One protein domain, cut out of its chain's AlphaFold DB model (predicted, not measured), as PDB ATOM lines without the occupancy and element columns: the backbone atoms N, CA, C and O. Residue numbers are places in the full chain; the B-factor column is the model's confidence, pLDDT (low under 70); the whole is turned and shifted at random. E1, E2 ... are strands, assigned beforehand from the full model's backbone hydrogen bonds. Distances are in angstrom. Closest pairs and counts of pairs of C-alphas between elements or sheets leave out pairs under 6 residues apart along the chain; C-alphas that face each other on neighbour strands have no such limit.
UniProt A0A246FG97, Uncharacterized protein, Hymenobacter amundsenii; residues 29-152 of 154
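Overview. This is residues 29 to 152 of the 154 residues of an uncharacterized protein of Hymenobacter amundsenii (UniProt A0A246FG97). Two strongly twisted sheets of four strands each, E1 to E4 and E5 to E8, stand face to face as a sandwich, their strands nearly aligned at 11 degrees. The long loop after E6 and the loop between E3 and E4 reach opposite ends of the longest axis. The 124 printed residues hold eight named strands and no named helix; each sheet runs in chain order, antiparallel throughout. The class is all strand, though under half of the residues, 60, are in named elements. The whole is compact, with a radius of gyration of the C-alphas of 14.7 A and spans of 42 by 37 by 22 A.

Along the chain. E1, residues 29 to 34, begins at C-alpha 29 (37.586, -55.742, 41.888). E2 is residues 41 to 46, E3 55 to 64, 27.6 A long, and E4 74 to 84, 25.5 A long, with a bend of 73 degrees at residue 77. E5, residues 89 to 96, bends by 61 degrees at residue 93. E6 is residues 104 to 111, 21.4 A long, E7 124 to 130, and E8 136 to 139, ending at C-alpha 139 (42.937, -37.294, 54.935).

Arrangement. E1 to E4 form a meander, each strand the antiparallel neighbour of the one before, with N 33 and O 42 at 2.9 A, N 43 and O 60 at 3.0 A, and N 59 and O 80 at 2.8 A. E5 to E8 form another, with N 92 and O 108 at 3.0 A, N 107 and O 128 at 2.9 A, and N 129 and O 137 at 2.9 A. Between the sheets, the closest C-alphas of E4 and E8 are those of Asp 78 and Leu 136, 6.3 A apart. Those of E1 and E5 are Ala 33 and Ile 93, 7.1 A.

Size, cuts and confidence. The C-alphas of Pro 67 and Ala 116 are farthest apart, 43.0 A. The printed part has no cut; E6 to E7 is the long link. pLDDT is under 70 at residues 86 to 87, 118 and 149 to 152.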
ATOM      1  N   THR A  29      36.468 -56.672  41.698       93.75
ATOM      2  CA  THR A  29      37.586 -55.742  41.888       93.75
ATOM      3  C   THR A  29      37.669 -54.793  40.697       93.75
ATOM      4  O   THR A  29      37.920 -55.214  39.571       93.75
ATOM      5  N   CYS A  30      37.480 -53.503  40.948       93.06
ATOM      6  CA  CYS A  30      37.601 -52.437  39.959       93.06
ATOM      7  C   CYS A  30      39.058 -52.018  39.745       93.06
ATOM      8  O   CYS A  30      39.488 -51.744  38.628       93.06
ATOM      9  N   ARG A  31      39.810 -51.917  40.846       94.06
ATOM     10  CA  ARG A  31      41.222 -51.531  40.874       94.06
ATOM     11  C   ARG A  31      41.850 -52.081  42.144       94.06
ATOM     12  O   ARG A  31      41.173 -52.159  43.165       94.06
ATOM     13  N   GLY A  32      43.130 -52.420  42.085       94.56
ATOM     14  CA  GLY A  32      43.888 -52.832  43.255       94.56
ATOM     15  C   GLY A  32      45.355 -52.455  43.129       94.56
ATOM     16  O   GLY A  32      45.880 -52.366  42.019       94.56
ATOM     17  N   ALA A  33      46.008 -52.229  44.262       94.88
ATOM     18  CA  ALA A  33      47.441 -51.995  44.348       94.88
ATOM     19  C   ALA A  33      48.007 -52.620  45.627       94.88
ATOM     20  O   ALA A  33      47.335 -52.676  46.657       94.88
ATOM     21  N   LEU A  34      49.264 -53.063  45.568       93.50
ATOM     22  CA  LEU A  34      50.006 -53.470  46.756       93.50
ATOM     23  C   LEU A  34      50.738 -52.272  47.358       93.50
ATOM     24  O   LEU A  34      51.400 -51.510  46.649       93.50
ATOM     25  N   MET A  35      50.671 -52.167  48.678       91.94
ATOM     26  CA  MET A  35      51.429 -51.217  49.478       91.94
ATOM     27  C   MET A  35      52.896 -51.611  49.503       91.94
ATOM     28  O   MET A  35      53.252 -52.651  50.050       91.94
ATOM     29  N   LEU A  36      53.749 -50.754  48.940       86.00
ATOM     30  CA  LEU A  36      55.181 -51.014  48.760       86.00
ATOM     31  C   LEU A  36      55.886 -51.395  50.071       86.00
ATOM     32  O   LEU A  36      56.658 -52.349  50.110       86.00
ATOM     33  N   GLU A  37      55.590 -50.683  51.161       84.00
ATOM     34  CA  GLU A  37      56.284 -50.896  52.434       84.00
ATOM     35  C   GLU A  37      55.828 -52.154  53.176       84.00
ATOM     36  O   GLU A  37      56.648 -52.788  53.837       84.00
ATOM     37  N   SER A  38      54.547 -52.532  53.089       88.31
ATOM     38  CA  SER A  38      53.947 -53.597  53.913       88.31
ATOM     39  C   SER A  38      53.618 -54.870  53.129       88.31
ATOM     40  O   SER A  38      53.676 -55.966  53.689       88.31
ATOM     41  N   GLY A  39      53.359 -54.760  51.828       91.12
ATOM     42  CA  GLY A  39      52.809 -55.825  50.995       91.12
ATOM     43  C   GLY A  39      51.311 -56.060  51.209       91.12
ATOM     44  O   GLY A  39      50.786 -57.032  50.669       91.12
ATOM     45  N   ASN A  40      50.643 -55.206  51.995       94.75
ATOM     46  CA  ASN A  40      49.186 -55.173  52.141       94.75
ATOM     47  C   ASN A  40      48.519 -54.673  50.851       94.75
ATOM     48  O   ASN A  40      49.189 -54.106  49.992       94.75
ATOM     49  N   GLY A  41      47.213 -54.881  50.711       95.31
ATOM     50  CA  GLY A  41      46.442 -54.461  49.546       95.31
ATOM     51  C   GLY A  41      45.596 -53.216  49.806       95.31
ATOM     52  O   GLY A  41      45.093 -52.998  50.908       95.31
ATOM     53  N   LEU A  42      45.419 -52.417  48.761       97.50
ATOM     54  CA  LEU A  42      44.349 -51.439  48.630       97.50
ATOM     55  C   LEU A  42      43.517 -51.843  47.421       97.50
ATOM     56  O   LEU A  42      44.049 -51.882  46.313       97.50
ATOM     57  N   SER A  43      42.233 -52.116  47.623       97.19
ATOM     58  CA  SER A  43      41.323 -52.521  46.551       97.19
ATOM     59  C   SER A  43      40.068 -51.666  46.531       97.19
ATOM     60  O   SER A  43      39.556 -51.242  47.561       97.19
ATOM     61  N   CYS A  44      39.556 -51.413  45.335       97.12
ATOM     62  CA  CYS A  44      38.259 -50.801  45.108       97.12
ATOM     63  C   CYS A  44      37.335 -51.848  44.493       97.12
ATOM     64  O   CYS A  44      37.695 -52.478  43.496       97.12
ATOM     65  N   TYR A  45      36.151 -52.013  45.071       97.19
ATOM     66  CA  TYR A  45      35.166 -53.005  44.671       97.19
ATOM     67  C   TYR A  45      33.841 -52.371  44.260       97.19
ATOM     68  O   TYR A  45      33.439 -51.349  44.810       97.19
ATOM     69  N   ALA A  46      33.110 -53.028  43.363       96.81
ATOM     70  CA  ALA A  46      31.732 -52.678  43.023       96.81
ATOM     71  C   ALA A  46      30.910 -53.929  42.695       96.81
ATOM     72  O   ALA A  46      31.464 -54.968  42.353       96.81
ATOM     73  N   LYS A  47      29.576 -53.842  42.750       95.81
ATOM     74  CA  LYS A  47      28.696 -54.982  42.414       95.81
ATOM     75  C   LYS A  47      28.663 -55.328  40.923       95.81
ATOM     76  O   LYS A  47      28.251 -56.422  40.562       95.81
ATOM     77  N   THR A  48      29.063 -54.405  40.052       94.38
ATOM     78  CA  THR A  48      29.133 -54.617  38.600       94.38
ATOM     79  C   THR A  48      30.314 -53.846  38.017       94.38
ATOM     80  O   THR A  48      30.760 -52.853  38.595       94.38
ATOM     81  N   GLN A  49      30.794 -54.250  36.838       90.06
ATOM     82  CA  GLN A  49      31.835 -53.503  36.121       90.06
ATOM     83  C   GLN A  49      31.381 -52.080  35.757       90.06
ATOM     84  O   GLN A  49      32.163 -51.138  35.858       90.06
ATOM     85  N   ALA A  50      30.105 -51.891  35.406       90.44
ATOM     86  CA  ALA A  50      29.542 -50.562  35.162       90.44
ATOM     87  C   ALA A  50      29.573 -49.688  36.432       90.44
ATOM     88  O   ALA A  50      29.929 -48.509  36.375       90.44
ATOM     89  N   ALA A  51      29.284 -50.279  37.597       91.88
ATOM     90  CA  ALA A  51      29.323 -49.580  38.877       91.88
ATOM     91  C   ALA A  51      30.738 -49.147  39.289       91.88
ATOM     92  O   ALA A  51      30.854 -48.167  40.020       91.88
ATOM     93  N   CYS A  52      31.796 -49.789  38.772       89.81
ATOM     94  CA  CYS A  52      33.178 -49.328  38.958       89.81
ATOM     95  C   CYS A  52      33.409 -47.905  38.429       89.81
ATOM     96  O   CYS A  52      34.285 -47.198  38.924       89.81
ATOM     97  N   GLN A  53      32.639 -47.486  37.420       85.81
ATOM     98  CA  GLN A  53      32.698 -46.134  36.867       85.81
ATOM     99  C   GLN A  53      31.557 -45.262  37.393       85.81
ATOM    100  O   GLN A  53      31.757 -44.078  37.651       85.81
ATOM    101  N   ASN A  54      30.364 -45.836  37.560       89.38
ATOM    102  CA  ASN A  54      29.160 -45.099  37.922       89.38
ATOM    103  C   ASN A  54      28.304 -45.871  38.929       89.38
ATOM    104  O   ASN A  54      27.425 -46.646  38.548       89.38
ATOM    105  N   GLY A  55      28.541 -45.682  40.223       91.88
ATOM    106  CA  GLY A  55      27.781 -46.410  41.227       91.88
ATOM    107  C   GLY A  55      28.365 -46.369  42.628       91.88
ATOM    108  O   GLY A  55      29.083 -45.448  43.014       91.88
ATOM    109  N   GLN A  56      27.977 -47.372  43.410       94.88
ATOM    110  CA  GLN A  56      28.475 -47.588  44.762       94.88
ATOM    111  C   GLN A  56      29.781 -48.375  44.699       94.88
ATOM    112  O   GLN A  56      29.809 -49.486  44.162       94.88
ATOM    113  N   LEU A  57      30.830 -47.798  45.275       96.12
ATOM    114  CA  LEU A  57      32.134 -48.416  45.440       96.12
ATOM    115  C   LEU A  57      32.388 -48.728  46.914       96.12
ATOM    116  O   LEU A  57      31.920 -48.020  47.810       96.12
ATOM    117  N   VAL A  58      33.182 -49.766  47.144       97.69
ATOM    118  CA  VAL A  58      33.744 -50.114  48.447       97.69
ATOM    119  C   VAL A  58      35.258 -50.057  48.321       97.69
ATOM    120  O   VAL A  58      35.858 -50.874  47.628       97.69
ATOM    121  N   LEU A  59      35.874 -49.072  48.964       98.00
ATOM    122  CA  LEU A  59      37.319 -49.046  49.167       98.00
ATOM    123  C   LEU A  59      37.640 -49.998  50.304       98.00
ATOM    124  O   LEU A  59      36.950 -49.983  51.318       98.00
ATOM    125  N   ALA A  60      38.679 -50.795  50.144       97.94
ATOM    126  CA  ALA A  60      39.072 -51.809  51.097       97.94
ATOM    127  C   ALA A  60      40.571 -51.726  51.360       97.94
ATOM    128  O   ALA A  60      41.380 -51.662  50.429       97.94
ATOM    129  N   PHE A  61      40.926 -51.763  52.639       97.56
ATOM    130  CA  PHE A  61      42.276 -52.080  53.069       97.56
ATOM    131  C   PHE A  61      42.354 -53.574  53.361       97.56
ATOM    132  O   PHE A  61      41.574 -54.121  54.143       97.56
ATOM    133  N   GLU A  62      43.313 -54.234  52.726       96.56
ATOM    134  CA  GLU A  62      43.511 -55.669  52.813       96.56
ATOM    135  C   GLU A  62      44.808 -55.996  53.547       96.56
ATOM    136  O   GLU A  62      45.905 -55.675  53.085       96.56
ATOM    137  N   ARG A  63      44.712 -56.698  54.675       95.25
ATOM    138  CA  ARG A  63      45.891 -57.196  55.383       95.25
ATOM    139  C   ARG A  63      46.395 -58.460  54.718       95.25
ATOM    140  O   ARG A  63      45.643 -59.411  54.501       95.25
ATOM    141  N   ARG A  64      47.692 -58.490  54.420       94.06
ATOM    142  CA  ARG A  64      48.340 -59.705  53.941       94.06
ATOM    143  C   ARG A  64      48.478 -60.696  55.096       94.06
ATOM    144  O   ARG A  64      49.027 -60.371  56.143       94.06
ATOM    145  N   LEU A  65      47.998 -61.914  54.875       93.19
ATOM    146  CA  LEU A  65      48.046 -63.026  55.825       93.19
ATOM    147  C   LEU A  65      49.224 -63.967  55.587       93.19
ATOM    148  O   LEU A  65      49.633 -64.689  56.492       93.19
ATOM    149  N   SER A  66      49.740 -64.011  54.360       90.31
ATOM    150  CA  SER A  66      50.853 -64.886  54.006       90.31
ATOM    151  C   SER A  66      52.198 -64.156  54.031       90.31
ATOM    152  O   SER A  66      52.257 -62.951  53.755       90.31
ATOM    153  N   PRO A  67      53.305 -64.881  54.272       87.94
ATOM    154  CA  PRO A  67      54.647 -64.341  54.083       87.94
ATOM    155  C   PRO A  67      54.837 -63.747  52.680       87.94
ATOM    156  O   PRO A  67      54.178 -64.149  51.714       87.94
ATOM    157  N   ARG A  68      55.770 -62.799  52.543       81.88
ATOM    158  CA  ARG A  68      56.056 -62.148  51.250       81.88
ATOM    159  C   ARG A  68      56.573 -63.110  50.181       81.88
ATOM    160  O   ARG A  68      56.303 -62.890  49.008       81.88
ATOM    161  N   THR A  69      57.254 -64.172  50.598       84.50
ATOM    162  CA  THR A  69      57.837 -65.211  49.736       84.50
ATOM    163  C   THR A  69      56.818 -66.228  49.220       84.50
ATOM    164  O   THR A  69      57.121 -66.984  48.305       84.50
ATOM    165  N   ALA A  70      55.612 -66.262  49.791       88.19
ATOM    166  CA  ALA A  70      54.562 -67.204  49.423       88.19
ATOM    167  C   ALA A  70      53.485 -66.542  48.554       88.19
ATOM    168  O   ALA A  70      53.394 -65.312  48.460       88.19
ATOM    169  N   ARG A  71      52.598 -67.365  47.977       88.50
ATOM    170  CA  ARG A  71      51.385 -66.880  47.305       88.50
ATOM    171  C   ARG A  71      50.621 -65.936  48.236       88.50
ATOM    172  O   ARG A  71      50.352 -66.263  49.397       88.50
ATOM    173  N   ALA A  72      50.289 -64.754  47.729       88.94
ATOM    174  CA  ALA A  72      49.650 -63.718  48.521       88.94
ATOM    175  C   ALA A  72      48.224 -64.141  48.920       88.94
ATOM    176  O   ALA A  72      47.421 -64.531  48.074       88.94
ATOM    177  N   ARG A  73      47.933 -64.093  50.221       93.12
ATOM    178  CA  ARG A  73      46.601 -64.292  50.801       93.12
ATOM    179  C   ARG A  73      46.247 -63.041  51.582       93.12
ATOM    180  O   ARG A  73      47.095 -62.547  52.323       93.12
ATOM    181  N   PHE A  74      45.014 -62.576  51.440       93.19
ATOM    182  CA  PHE A  74      44.551 -61.329  52.034       93.19
ATOM    183  C   PHE A  74      43.247 -61.520  52.807       93.19
ATOM    184  O   PHE A  74      42.458 -62.422  52.511       93.19
ATOM    185  N   GLU A  75      43.026 -60.648  53.783       95.06
ATOM    186  CA  GLU A  75      41.728 -60.411  54.409       95.06
ATOM    187  C   GLU A  75      41.380 -58.927  54.335       95.06
ATOM    188  O   GLU A  75      42.257 -58.080  54.492       95.06
ATOM    189  N   ILE A  76      40.102 -58.611  54.115       96.38
ATOM    190  CA  ILE A  76      39.620 -57.233  54.194       96.38
ATOM    191  C   ILE A  76      39.578 -56.854  55.674       96.38
ATOM    192  O   ILE A  76      38.824 -57.442  56.448       96.38
ATOM    193  N   ALA A  77      40.424 -55.899  56.049       95.19
ATOM    194  CA  ALA A  77      40.569 -55.435  57.420       95.19
ATOM    195  C   ALA A  77      39.678 -54.227  57.716       95.19
ATOM    196  O   ALA A  77      39.218 -54.079  58.843       95.19
ATOM    197  N   ASP A  78      39.436 -53.382  56.712       96.94
ATOM    198  CA  ASP A  78      38.559 -52.225  56.845       96.94
ATOM    199  C   ASP A  78      38.003 -51.778  55.491       96.94
ATOM    200  O   ASP A  78      38.601 -52.056  54.442       96.94
ATOM    201  N   THR A  79      36.873 -51.070  55.513       97.44
ATOM    202  CA  THR A  79      36.184 -50.607  54.305       97.44
ATOM    203  C   THR A  79      35.599 -49.210  54.436       97.44
ATOM    204  O   THR A  79      35.036 -48.854  55.467       97.44
ATOM    205  N   VAL A  80      35.611 -48.457  53.336       97.38
ATOM    206  CA  VAL A  80      34.867 -47.201  53.183       97.38
ATOM    207  C   VAL A  80      33.933 -47.315  51.986       97.38
ATOM    208  O   VAL A  80      34.345 -47.692  50.892       97.38
ATOM    209  N   HIS A  81      32.671 -46.946  52.181       96.44
ATOM    210  CA  HIS A  81      31.666 -46.928  51.124       96.44
ATOM    211  C   HIS A  81      31.557 -45.525  50.533       96.44
ATOM    212  O   HIS A  81      31.466 -44.537  51.264       96.44
ATOM    213  N   LEU A  82      31.531 -45.423  49.206       93.75
ATOM    214  CA  LEU A  82      31.304 -44.147  48.534       93.75
ATOM    215  C   LEU A  82      30.494 -44.312  47.253       93.75
ATOM    216  O   LEU A  82      30.545 -45.336  46.580       93.75
ATOM    217  N   ARG A  83      29.789 -43.247  46.879       91.56
ATOM    218  CA  ARG A  83      29.091 -43.163  45.599       91.56
ATOM    219  C   ARG A  83      29.905 -42.325  44.623       91.56
ATOM    220  O   ARG A  83      30.189 -41.157  44.894       91.56
ATOM    221  N   VAL A  84      30.234 -42.902  43.474       87.50
ATOM    222  CA  VAL A  84      30.838 -42.194  42.341       87.50
ATOM    223  C   VAL A  84      29.769 -41.958  41.289       87.50
ATOM    224  O   VAL A  84      29.077 -42.885  40.878       87.50
ATOM    225  N   ALA A  85      29.643 -40.705  40.861       80.81
ATOM    226  CA  ALA A  85      28.805 -40.315  39.739       80.81
ATOM    227  C   ALA A  85      29.713 -39.971  38.552       80.81
ATOM    228  O   ALA A  85      30.295 -38.883  38.488       80.81
ATOM    229  N   ALA A  86      29.865 -40.919  37.628       65.69
ATOM    230  CA  ALA A  86      30.431 -40.623  36.316       65.69
ATOM    231  C   ALA A  86      29.438 -39.773  35.494       65.69
ATOM    232  O   ALA A  86      28.240 -39.789  35.775       65.69
ATOM    233  N   PRO A  87      29.914 -39.010  34.492       67.38
ATOM    234  CA  PRO A  87      31.291 -38.955  33.984       67.38
ATOM    235  C   PRO A  87      32.231 -38.051  34.792       67.38
ATOM    236  O   PRO A  87      33.398 -37.943  34.446       67.38
ATOM    237  N   GLN A  88      31.750 -37.402  35.851       80.69
ATOM    238  CA  GLN A  88      32.435 -36.262  36.466       80.69
ATOM    239  C   GLN A  88      33.481 -36.644  37.512       80.69
ATOM    240  O   GLN A  88      34.317 -35.813  37.858       80.69
ATOM    241  N   ARG A  89      33.419 -37.856  38.070       88.06
ATOM    242  CA  ARG A  89      34.269 -38.278  39.191       88.06
ATOM    243  C   ARG A  89      34.857 -39.659  38.952       88.06
ATOM    244  O   ARG A  89      34.214 -40.505  38.338       88.06
ATOM    245  N   GLN A  90      36.055 -39.879  39.473       89.62
ATOM    246  CA  GLN A  90      36.754 -41.157  39.410       89.62
ATOM    247  C   GLN A  90      37.574 -41.374  40.684       89.62
ATOM    248  O   GLN A  90      37.946 -40.411  41.356       89.62
ATOM    249  N   VAL A  91      37.831 -42.640  41.017       92.50
ATOM    250  CA  VAL A  91      38.762 -43.029  42.080       92.50
ATOM    251  C   VAL A  91      40.005 -43.663  41.469       92.50
ATOM    252  O   VAL A  91      39.896 -44.511  40.582       92.50
ATOM    253  N   ASP A  92      41.174 -43.283  41.974       92.69
ATOM    254  CA  ASP A  92      42.440 -43.965  41.709       92.69
ATOM    255  C   ASP A  92      43.211 -44.219  43.015       92.69
ATOM    256  O   ASP A  92      42.835 -43.726  44.079       92.69
ATOM    257  N   ILE A  93      44.278 -45.007  42.930       94.31
ATOM    258  CA  ILE A  93      45.250 -45.241  43.986       94.31
ATOM    259  C   ILE A  93      46.558 -44.581  43.560       94.31
ATOM    260  O   ILE A  93      47.088 -44.867  42.489       94.31
ATOM    261  N   THR A  94      47.103 -43.719  44.411       91.94
ATOM    262  CA  THR A  94      48.376 -43.038  44.151       91.94
ATOM    263  C   THR A  94      49.325 -43.161  45.325       91.94
ATOM    264  O   THR A  94      48.896 -43.328  46.466       91.94
ATOM    265  N   TYR A  95      50.622 -43.079  45.044       91.56
ATOM    266  CA  TYR A  95      51.671 -43.016  46.049       91.56
ATOM    267  C   TYR A  95      52.100 -41.563  46.236       91.56
ATOM    268  O   TYR A  95      52.540 -40.916  45.291       91.56
ATOM    269  N   CYS A  96      51.957 -41.046  47.451       89.12
ATOM    270  CA  CYS A  96      52.112 -39.626  47.728       89.12
ATOM    271  C   CYS A  96      52.771 -39.373  49.083       89.12
ATOM    272  O   CYS A  96      52.541 -40.108  50.042       89.12
ATOM    273  N   SER A  97      53.547 -38.299  49.198       87.44
ATOM    274  CA  SER A  97      54.021 -37.805  50.496       87.44
ATOM    275  C   SER A  97      52.993 -36.873  51.118       87.44
ATOM    276  O   SER A  97      52.489 -35.979  50.442       87.44
ATOM    277  N   ALA A  98      52.732 -37.032  52.413       84.69
ATOM    278  CA  ALA A  98      52.103 -35.971  53.189       84.69
ATOM    279  C   ALA A  98      53.119 -34.839  53.466       84.69
ATOM    280  O   ALA A  98      54.312 -34.969  53.173       84.69
ATOM    281  N   ALA A  99      52.669 -33.723  54.046       78.38
ATOM    282  CA  ALA A  99      53.551 -32.635  54.481       78.38
ATOM    283  C   ALA A  99      54.691 -33.142  55.387       78.38
ATOM    284  O   ALA A  99      55.827 -32.682  55.261       78.38
ATOM    285  N   THR A 100      54.409 -34.146  56.220       73.44
ATOM    286  CA  THR A 100      55.365 -34.809  57.113       73.44
ATOM    287  C   THR A 100      55.300 -36.328  56.973       73.44
ATOM    288  O   THR A 100      54.220 -36.893  56.794       73.44
ATOM    289  N   GLY A 101      56.437 -37.001  57.152       79.25
ATOM    290  CA  GLY A 101      56.528 -38.462  57.136       79.25
ATOM    291  C   GLY A 101      56.851 -39.054  55.762       79.25
ATOM    292  O   GLY A 101      57.076 -38.341  54.784       79.25
ATOM    293  N   LYS A 102      56.922 -40.386  55.712       82.12
ATOM    294  CA  LYS A 102      57.232 -41.131  54.486       82.12
ATOM    295  C   LYS A 102      56.041 -41.132  53.523       82.12
ATOM    296  O   LYS A 102      54.897 -41.121  53.992       82.12
ATOM    297  N   PRO A 103      56.285 -41.185  52.204       81.38
ATOM    298  CA  PRO A 103      55.210 -41.384  51.256       81.38
ATOM    299  C   PRO A 103      54.472 -42.704  51.480       81.38
ATOM    300  O   PRO A 103      55.032 -43.700  51.933       81.38
ATOM    301  N   ARG A 104      53.169 -42.677  51.210       91.56
ATOM    302  CA  ARG A 104      52.234 -43.789  51.406       91.56
ATOM    303  C   ARG A 104      51.273 -43.849  50.232       91.56
ATOM    304  O   ARG A 104      51.179 -42.908  49.449       91.56
ATOM    305  N   GLN A 105      50.564 -44.964  50.102       94.38
ATOM    306  CA  GLN A 105      49.492 -45.065  49.120       94.38
ATOM    307  C   GLN A 105      48.173 -44.540  49.684       94.38
ATOM    308  O   GLN A 105      47.858 -44.771  50.854       94.38
ATOM    309  N   TYR A 106      47.411 -43.870  48.825       95.25
ATOM    310  CA  TYR A 106      46.109 -43.294  49.130       95.25
ATOM    311  C   TYR A 106      45.119 -43.638  48.028       95.25
ATOM    312  O   TYR A 106      45.468 -43.605  46.847       95.25
ATOM    313  N   PHE A 107      43.868 -43.882  48.407       96.50
ATOM    314  CA  PHE A 107      42.758 -43.714  47.480       96.50
ATOM    315  C   PHE A 107      42.503 -42.226  47.280       96.50
ATOM    316  O   PHE A 107      42.497 -41.475  48.253       96.50
ATOM    317  N   VAL A 108      42.240 -41.806  46.049       95.25
ATOM    318  CA  VAL A 108      41.924 -40.417  45.715       95.25
ATOM    319  C   VAL A 108      40.677 -40.393  44.852       95.25
ATOM    320  O   VAL A 108      40.662 -40.959  43.763       95.25
ATOM    321  N   LEU A 109      39.635 -39.721  45.337       94.19
ATOM    322  CA  LEU A 109      38.483 -39.320  44.539       94.19
ATOM    323  C   LEU A 109      38.797 -37.964  43.912       94.19
ATOM    324  O   LEU A 109      39.077 -37.010  44.633       94.19
ATOM    325  N   TYR A 110      38.705 -37.854  42.595       91.62
ATOM    326  CA  TYR A 110      39.041 -36.637  41.854       91.62
ATOM    327  C   TYR A 110      38.022 -36.377  40.743       91.62
ATOM    328  O   TYR A 110      37.216 -37.257  40.405       91.62
ATOM    329  N   LYS A 111      38.007 -35.153  40.199       89.69
ATOM    330  CA  LYS A 111      37.155 -34.849  39.046       89.69
ATOM    331  C   LYS A 111      37.799 -35.401  37.783       89.69
ATOM    332  O   LYS A 111      38.968 -35.159  37.508       89.69
ATOM    333  N   ARG A 112      37.021 -36.099  36.966       85.06
ATOM    334  CA  ARG A 112      37.482 -36.494  35.640       85.06
ATOM    335  C   ARG A 112      37.479 -35.263  34.736       85.06
ATOM    336  O   ARG A 112      36.484 -34.545  34.674       85.06
ATOM    337  N   VAL A 113      38.580 -35.053  34.030       81.44
ATOM    338  CA  VAL A 113      38.728 -34.012  33.005       81.44
ATOM    339  C   VAL A 113      39.044 -34.669  31.659       81.44
ATOM    340  O   VAL A 113      39.471 -35.833  31.637       81.44
ATOM    341  N   PRO A 114      38.837 -33.975  30.529       79.62
ATOM    342  CA  PRO A 114      39.274 -34.454  29.226       79.62
ATOM    343  C   PRO A 114      40.776 -34.764  29.208       79.62
ATOM    344  O   PRO A 114      41.581 -34.032  29.782       79.62
ATOM    345  N   ALA A 115      41.173 -35.818  28.488       71.38
ATOM    346  CA  ALA A 115      42.576 -36.248  28.399       71.38
ATOM    347  C   ALA A 115      43.531 -35.144  27.891       71.38
ATOM    348  O   ALA A 115      44.723 -35.170  28.194       71.38
ATOM    349  N   ALA A 116      43.002 -34.155  27.162       73.56
ATOM    350  CA  ALA A 116      43.743 -32.997  26.673       73.56
ATOM    351  C   ALA A 116      44.356 -32.129  27.790       73.56
ATOM    352  O   ALA A 116      45.373 -31.487  27.549       73.56
ATOM    353  N   GLU A 117      43.800 -32.133  29.008       74.25
ATOM    354  CA  GLU A 117      44.324 -31.322  30.121       74.25
ATOM    355  C   GLU A 117      45.629 -31.877  30.727       74.25
ATOM    356  O   GLU A 117      46.252 -31.176  31.517       74.25
ATOM    357  N   LYS A 118      46.063 -33.102  30.370       65.50
ATOM    358  CA  LYS A 118      47.329 -33.747  30.807       65.50
ATOM    359  C   LYS A 118      47.671 -33.612  32.308       65.50
ATOM    360  O   LYS A 118      48.842 -33.618  32.671       65.50
ATOM    361  N   ARG A 119      46.673 -33.515  33.187       70.38
ATOM    362  CA  ARG A 119      46.875 -33.422  34.643       70.38
ATOM    363  C   ARG A 119      46.824 -34.793  35.296       70.38
ATOM    364  O   ARG A 119      45.910 -35.574  35.013       70.38
ATOM    365  N   TYR A 120      47.762 -35.067  36.196       73.06
ATOM    366  CA  TYR A 120      47.722 -36.261  37.030       73.06
ATOM    367  C   TYR A 120      46.727 -36.040  38.183       73.06
ATOM    368  O   TYR A 120      46.866 -35.106  38.963       73.06
ATOM    369  N   LEU A 121      45.680 -36.872  38.271       79.62
ATOM    370  CA  LEU A 121      44.593 -36.765  39.271       79.62
ATOM    371  C   LEU A 121      43.983 -35.350  39.410       79.62
ATOM    372  O   LEU A 121      44.045 -34.733  40.474       79.62
ATOM    373  N   PRO A 122      43.344 -34.832  38.350       78.38
ATOM    374  CA  PRO A 122      42.888 -33.449  38.294       78.38
ATOM    375  C   PRO A 122      41.784 -33.141  39.307       78.38
ATOM    376  O   PRO A 122      40.793 -33.860  39.423       78.38
ATOM    377  N   TYR A 123      41.925 -32.010  39.999       86.94
ATOM    378  CA  TYR A 123      40.969 -31.522  41.001       86.94
ATOM    379  C   TYR A 123      40.597 -32.600  42.042       86.94
ATOM    380  O   TYR A 123      39.441 -33.046  42.099       86.94
ATOM    381  N   PRO A 124      41.569 -33.044  42.856       90.88
ATOM    382  CA  PRO A 124      41.337 -34.038  43.893       90.88
ATOM    383  C   PRO A 124      40.328 -33.507  44.922       90.88
ATOM    384  O   PRO A 124      40.402 -32.363  45.370       90.88
ATOM    385  N   LEU A 125      39.341 -34.336  45.260       92.50
ATOM    386  CA  LEU A 125      38.190 -33.981  46.094       92.50
ATOM    387  C   LEU A 125      38.327 -34.533  47.510       92.50
ATOM    388  O   LEU A 125      38.104 -33.816  48.479       92.50
ATOM    389  N   ARG A 126      38.652 -35.823  47.619       94.81
ATOM    390  CA  ARG A 126      38.790 -36.557  48.883       94.81
ATOM    391  C   ARG A 126      39.897 -37.584  48.732       94.81
ATOM    392  O   ARG A 126      40.095 -38.110  47.635       94.81
ATOM    393  N   ALA A 127      40.588 -37.885  49.819       95.69
ATOM    394  CA  ALA A 127      41.600 -38.924  49.835       95.69
ATOM    395  C   ALA A 127      41.477 -39.771  51.097       95.69
ATOM    396  O   ALA A 127      41.133 -39.253  52.154       95.69
ATOM    397  N   TRP A 128      41.787 -41.060  50.994       96.69
ATOM    398  CA  TRP A 128      41.812 -41.974  52.132       96.69
ATOM    399  C   TRP A 128      43.157 -42.670  52.208       96.69
ATOM    400  O   TRP A 128      43.621 -43.245  51.224       96.69
ATOM    401  N   GLY A 129      43.775 -42.606  53.382       94.75
ATOM    402  CA  GLY A 129      44.988 -43.341  53.713       94.75
ATOM    403  C   GLY A 129      44.702 -44.439  54.728       94.75
ATOM    404  O   GLY A 129      43.607 -44.525  55.280       94.75
ATOM    405  N   VAL A 130      45.712 -45.261  54.998       94.94
ATOM    406  CA  VAL A 130      45.652 -46.274  56.057       94.94
ATOM    407  C   VAL A 130      46.344 -45.735  57.309       94.94
ATOM    408  O   VAL A 130      47.500 -45.301  57.252       94.94
ATOM    409  N   SER A 131      45.637 -45.738  58.439       92.31
ATOM    410  CA  SER A 131      46.176 -45.364  59.749       92.31
ATOM    411  C   SER A 131      47.182 -46.405  60.260       92.31
ATOM    412  O   SER A 131      47.275 -47.517  59.742       92.31
ATOM    413  N   ALA A 132      47.929 -46.074  61.317       89.00
ATOM    414  CA  ALA A 132      48.863 -47.021  61.935       89.00
ATOM    415  C   ALA A 132      48.163 -48.287  62.473       89.00
ATOM    416  O   ALA A 132      48.764 -49.356  62.525       89.00
ATOM    417  N   GLN A 133      46.884 -48.169  62.833       90.25
ATOM    418  CA  GLN A 133      46.039 -49.258  63.323       90.25
ATOM    419  C   GLN A 133      45.441 -50.104  62.186       90.25
ATOM    420  O   GLN A 133      44.824 -51.132  62.450       90.25
ATOM    421  N   GLY A 134      45.653 -49.714  60.924       90.62
ATOM    422  CA  GLY A 134      45.115 -50.432  59.772       90.62
ATOM    423  C   GLY A 134      43.669 -50.069  59.445       90.62
ATOM    424  O   GLY A 134      42.939 -50.928  58.967       90.62
ATOM    425  N   HIS A 135      43.262 -48.823  59.698       94.06
ATOM    426  CA  HIS A 135      41.938 -48.316  59.329       94.06
ATOM    427  C   HIS A 135      42.025 -47.354  58.152       94.06
ATOM    428  O   HIS A 135      42.974 -46.572  58.056       94.06
ATOM    429  N   LEU A 136      41.025 -47.385  57.276       96.12
ATOM    430  CA  LEU A 136      40.870 -46.391  56.228       96.12
ATOM    431  C   LEU A 136      40.358 -45.092  56.846       96.12
ATOM    432  O   LEU A 136      39.254 -45.021  57.378       96.12
ATOM    433  N   VAL A 137      41.170 -44.047  56.750       95.44
ATOM    434  CA  VAL A 137      40.861 -42.726  57.293       95.44
ATOM    435  C   VAL A 137      40.923 -41.692  56.187       95.44
ATOM    436  O   VAL A 137      41.846 -41.689  55.370       95.44
ATOM    437  N   GLU A 138      39.925 -40.815  56.146       95.75
ATOM    438  CA  GLU A 138      39.960 -39.677  55.237       95.75
ATOM    439  C   GLU A 138      41.058 -38.707  55.674       95.75
ATOM    440  O   GLU A 138      41.189 -38.383  56.856       95.75
ATOM    441  N   VAL A 139      41.859 -38.255  54.714       93.25
ATOM    442  CA  VAL A 139      42.937 -37.294  54.935       93.25
ATOM    443  C   VAL A 139      42.678 -36.029  54.120       93.25
ATOM    444  O   VAL A 139      42.177 -36.111  52.992       93.25
ATOM    445  N   PRO A 140      43.038 -34.842  54.634       92.12
ATOM    446  CA  PRO A 140      42.922 -33.615  53.863       92.12
ATOM    447  C   PRO A 140      43.782 -33.687  52.602       92.12
ATOM    448  O   PRO A 140      45.006 -33.807  52.688       92.12
ATOM    449  N   VAL A 141      43.161 -33.538  51.431       91.50
ATOM    450  CA  VAL A 141      43.853 -33.553  50.128       91.50
ATOM    451  C   VAL A 141      45.002 -32.541  50.091       91.50
ATOM    452  O   VAL A 141      46.089 -32.864  49.629       91.50
ATOM    453  N   LYS A 142      44.806 -31.346  50.665       88.62
ATOM    454  CA  LYS A 142      45.830 -30.289  50.729       88.62
ATOM    455  C   LYS A 142      47.099 -30.692  51.489       88.62
ATOM    456  O   LYS A 142      48.151 -30.105  51.266       88.62
ATOM    457  N   SER A 143      47.024 -31.684  52.376       89.56
ATOM    458  CA  SER A 143      48.211 -32.187  53.076       89.56
ATOM    459  C   SER A 143      49.069 -33.126  52.222       89.56
ATOM    460  O   SER A 143      50.187 -33.444  52.625       89.56
ATOM    461  N   LEU A 144      48.571 -33.572  51.063       90.12
ATOM    462  CA  LEU A 144      49.245 -34.503  50.164       90.12
ATOM    463  C   LEU A 144      50.001 -33.725  49.084       90.12
ATOM    464  O   LEU A 144      49.400 -33.085  48.225       90.12
ATOM    465  N   ARG A 145      51.335 -33.795  49.116       88.00
ATOM    466  CA  ARG A 145      52.220 -32.963  48.286       88.00
ATOM    467  C   ARG A 145      51.996 -33.163  46.791       88.00
ATOM    468  O   ARG A 145      51.945 -32.187  46.067       88.00
ATOM    469  N   CYS A 146      51.811 -34.402  46.340       83.75
ATOM    470  CA  CYS A 146      51.576 -34.726  44.927       83.75
ATOM    471  C   CYS A 146      50.195 -34.291  44.404       83.75
ATOM    472  O   CYS A 146      49.935 -34.419  43.215       83.75
ATOM    473  N   LEU A 147      49.295 -33.839  45.281       84.38
ATOM    474  CA  LEU A 147      47.942 -33.391  44.939       84.38
ATOM    475  C   LEU A 147      47.740 -31.898  45.218       84.38
ATOM    476  O   LEU A 147      46.651 -31.370  44.993       84.38
ATOM    477  N   ASN A 148      48.757 -31.236  45.771       79.19
ATOM    478  CA  ASN A 148      48.688 -29.849  46.183       79.19
ATOM    479  C   ASN A 148      49.662 -29.008  45.344       79.19
ATOM    480  O   ASN A 148      50.880 -29.179  45.399       79.19
ATOM    481  N   ASN A 149      49.086 -28.065  44.602       68.69
ATOM    482  CA  ASN A 149      49.796 -27.147  43.718       68.69
ATOM    483  C   ASN A 149      50.795 -26.249  44.466       68.69
ATOM    484  O   ASN A 149      51.799 -25.862  43.877       68.69
ATOM    485  N   ASP A 150      50.576 -25.970  45.756       68.88
ATOM    486  CA  ASP A 150      51.500 -25.181  46.586       68.88
ATOM    487  C   ASP A 150      52.863 -25.882  46.751       68.88
ATOM    488  O   ASP A 150      53.875 -25.232  47.005       68.88
ATOM    489  N   TYR A 151      52.912 -27.209  46.575       58.84
ATOM    490  CA  TYR A 151      54.150 -27.996  46.566       58.84
ATOM    491  C   TYR A 151      54.698 -28.253  45.149       58.84
ATOM    492  O   TYR A 151      55.651 -29.018  45.003       58.84
ATOM    493  N   GLY A 152      54.113 -27.641  44.113       56.88
ATOM    494  CA  GLY A 152      54.542 -27.784  42.717       56.88
ATOM    495  C   GLY A 152      54.058 -29.057  42.011       56.88
ATOM    496  O   GLY A 152      54.700 -29.494  41.059       56.88
TER     497      GLY A 152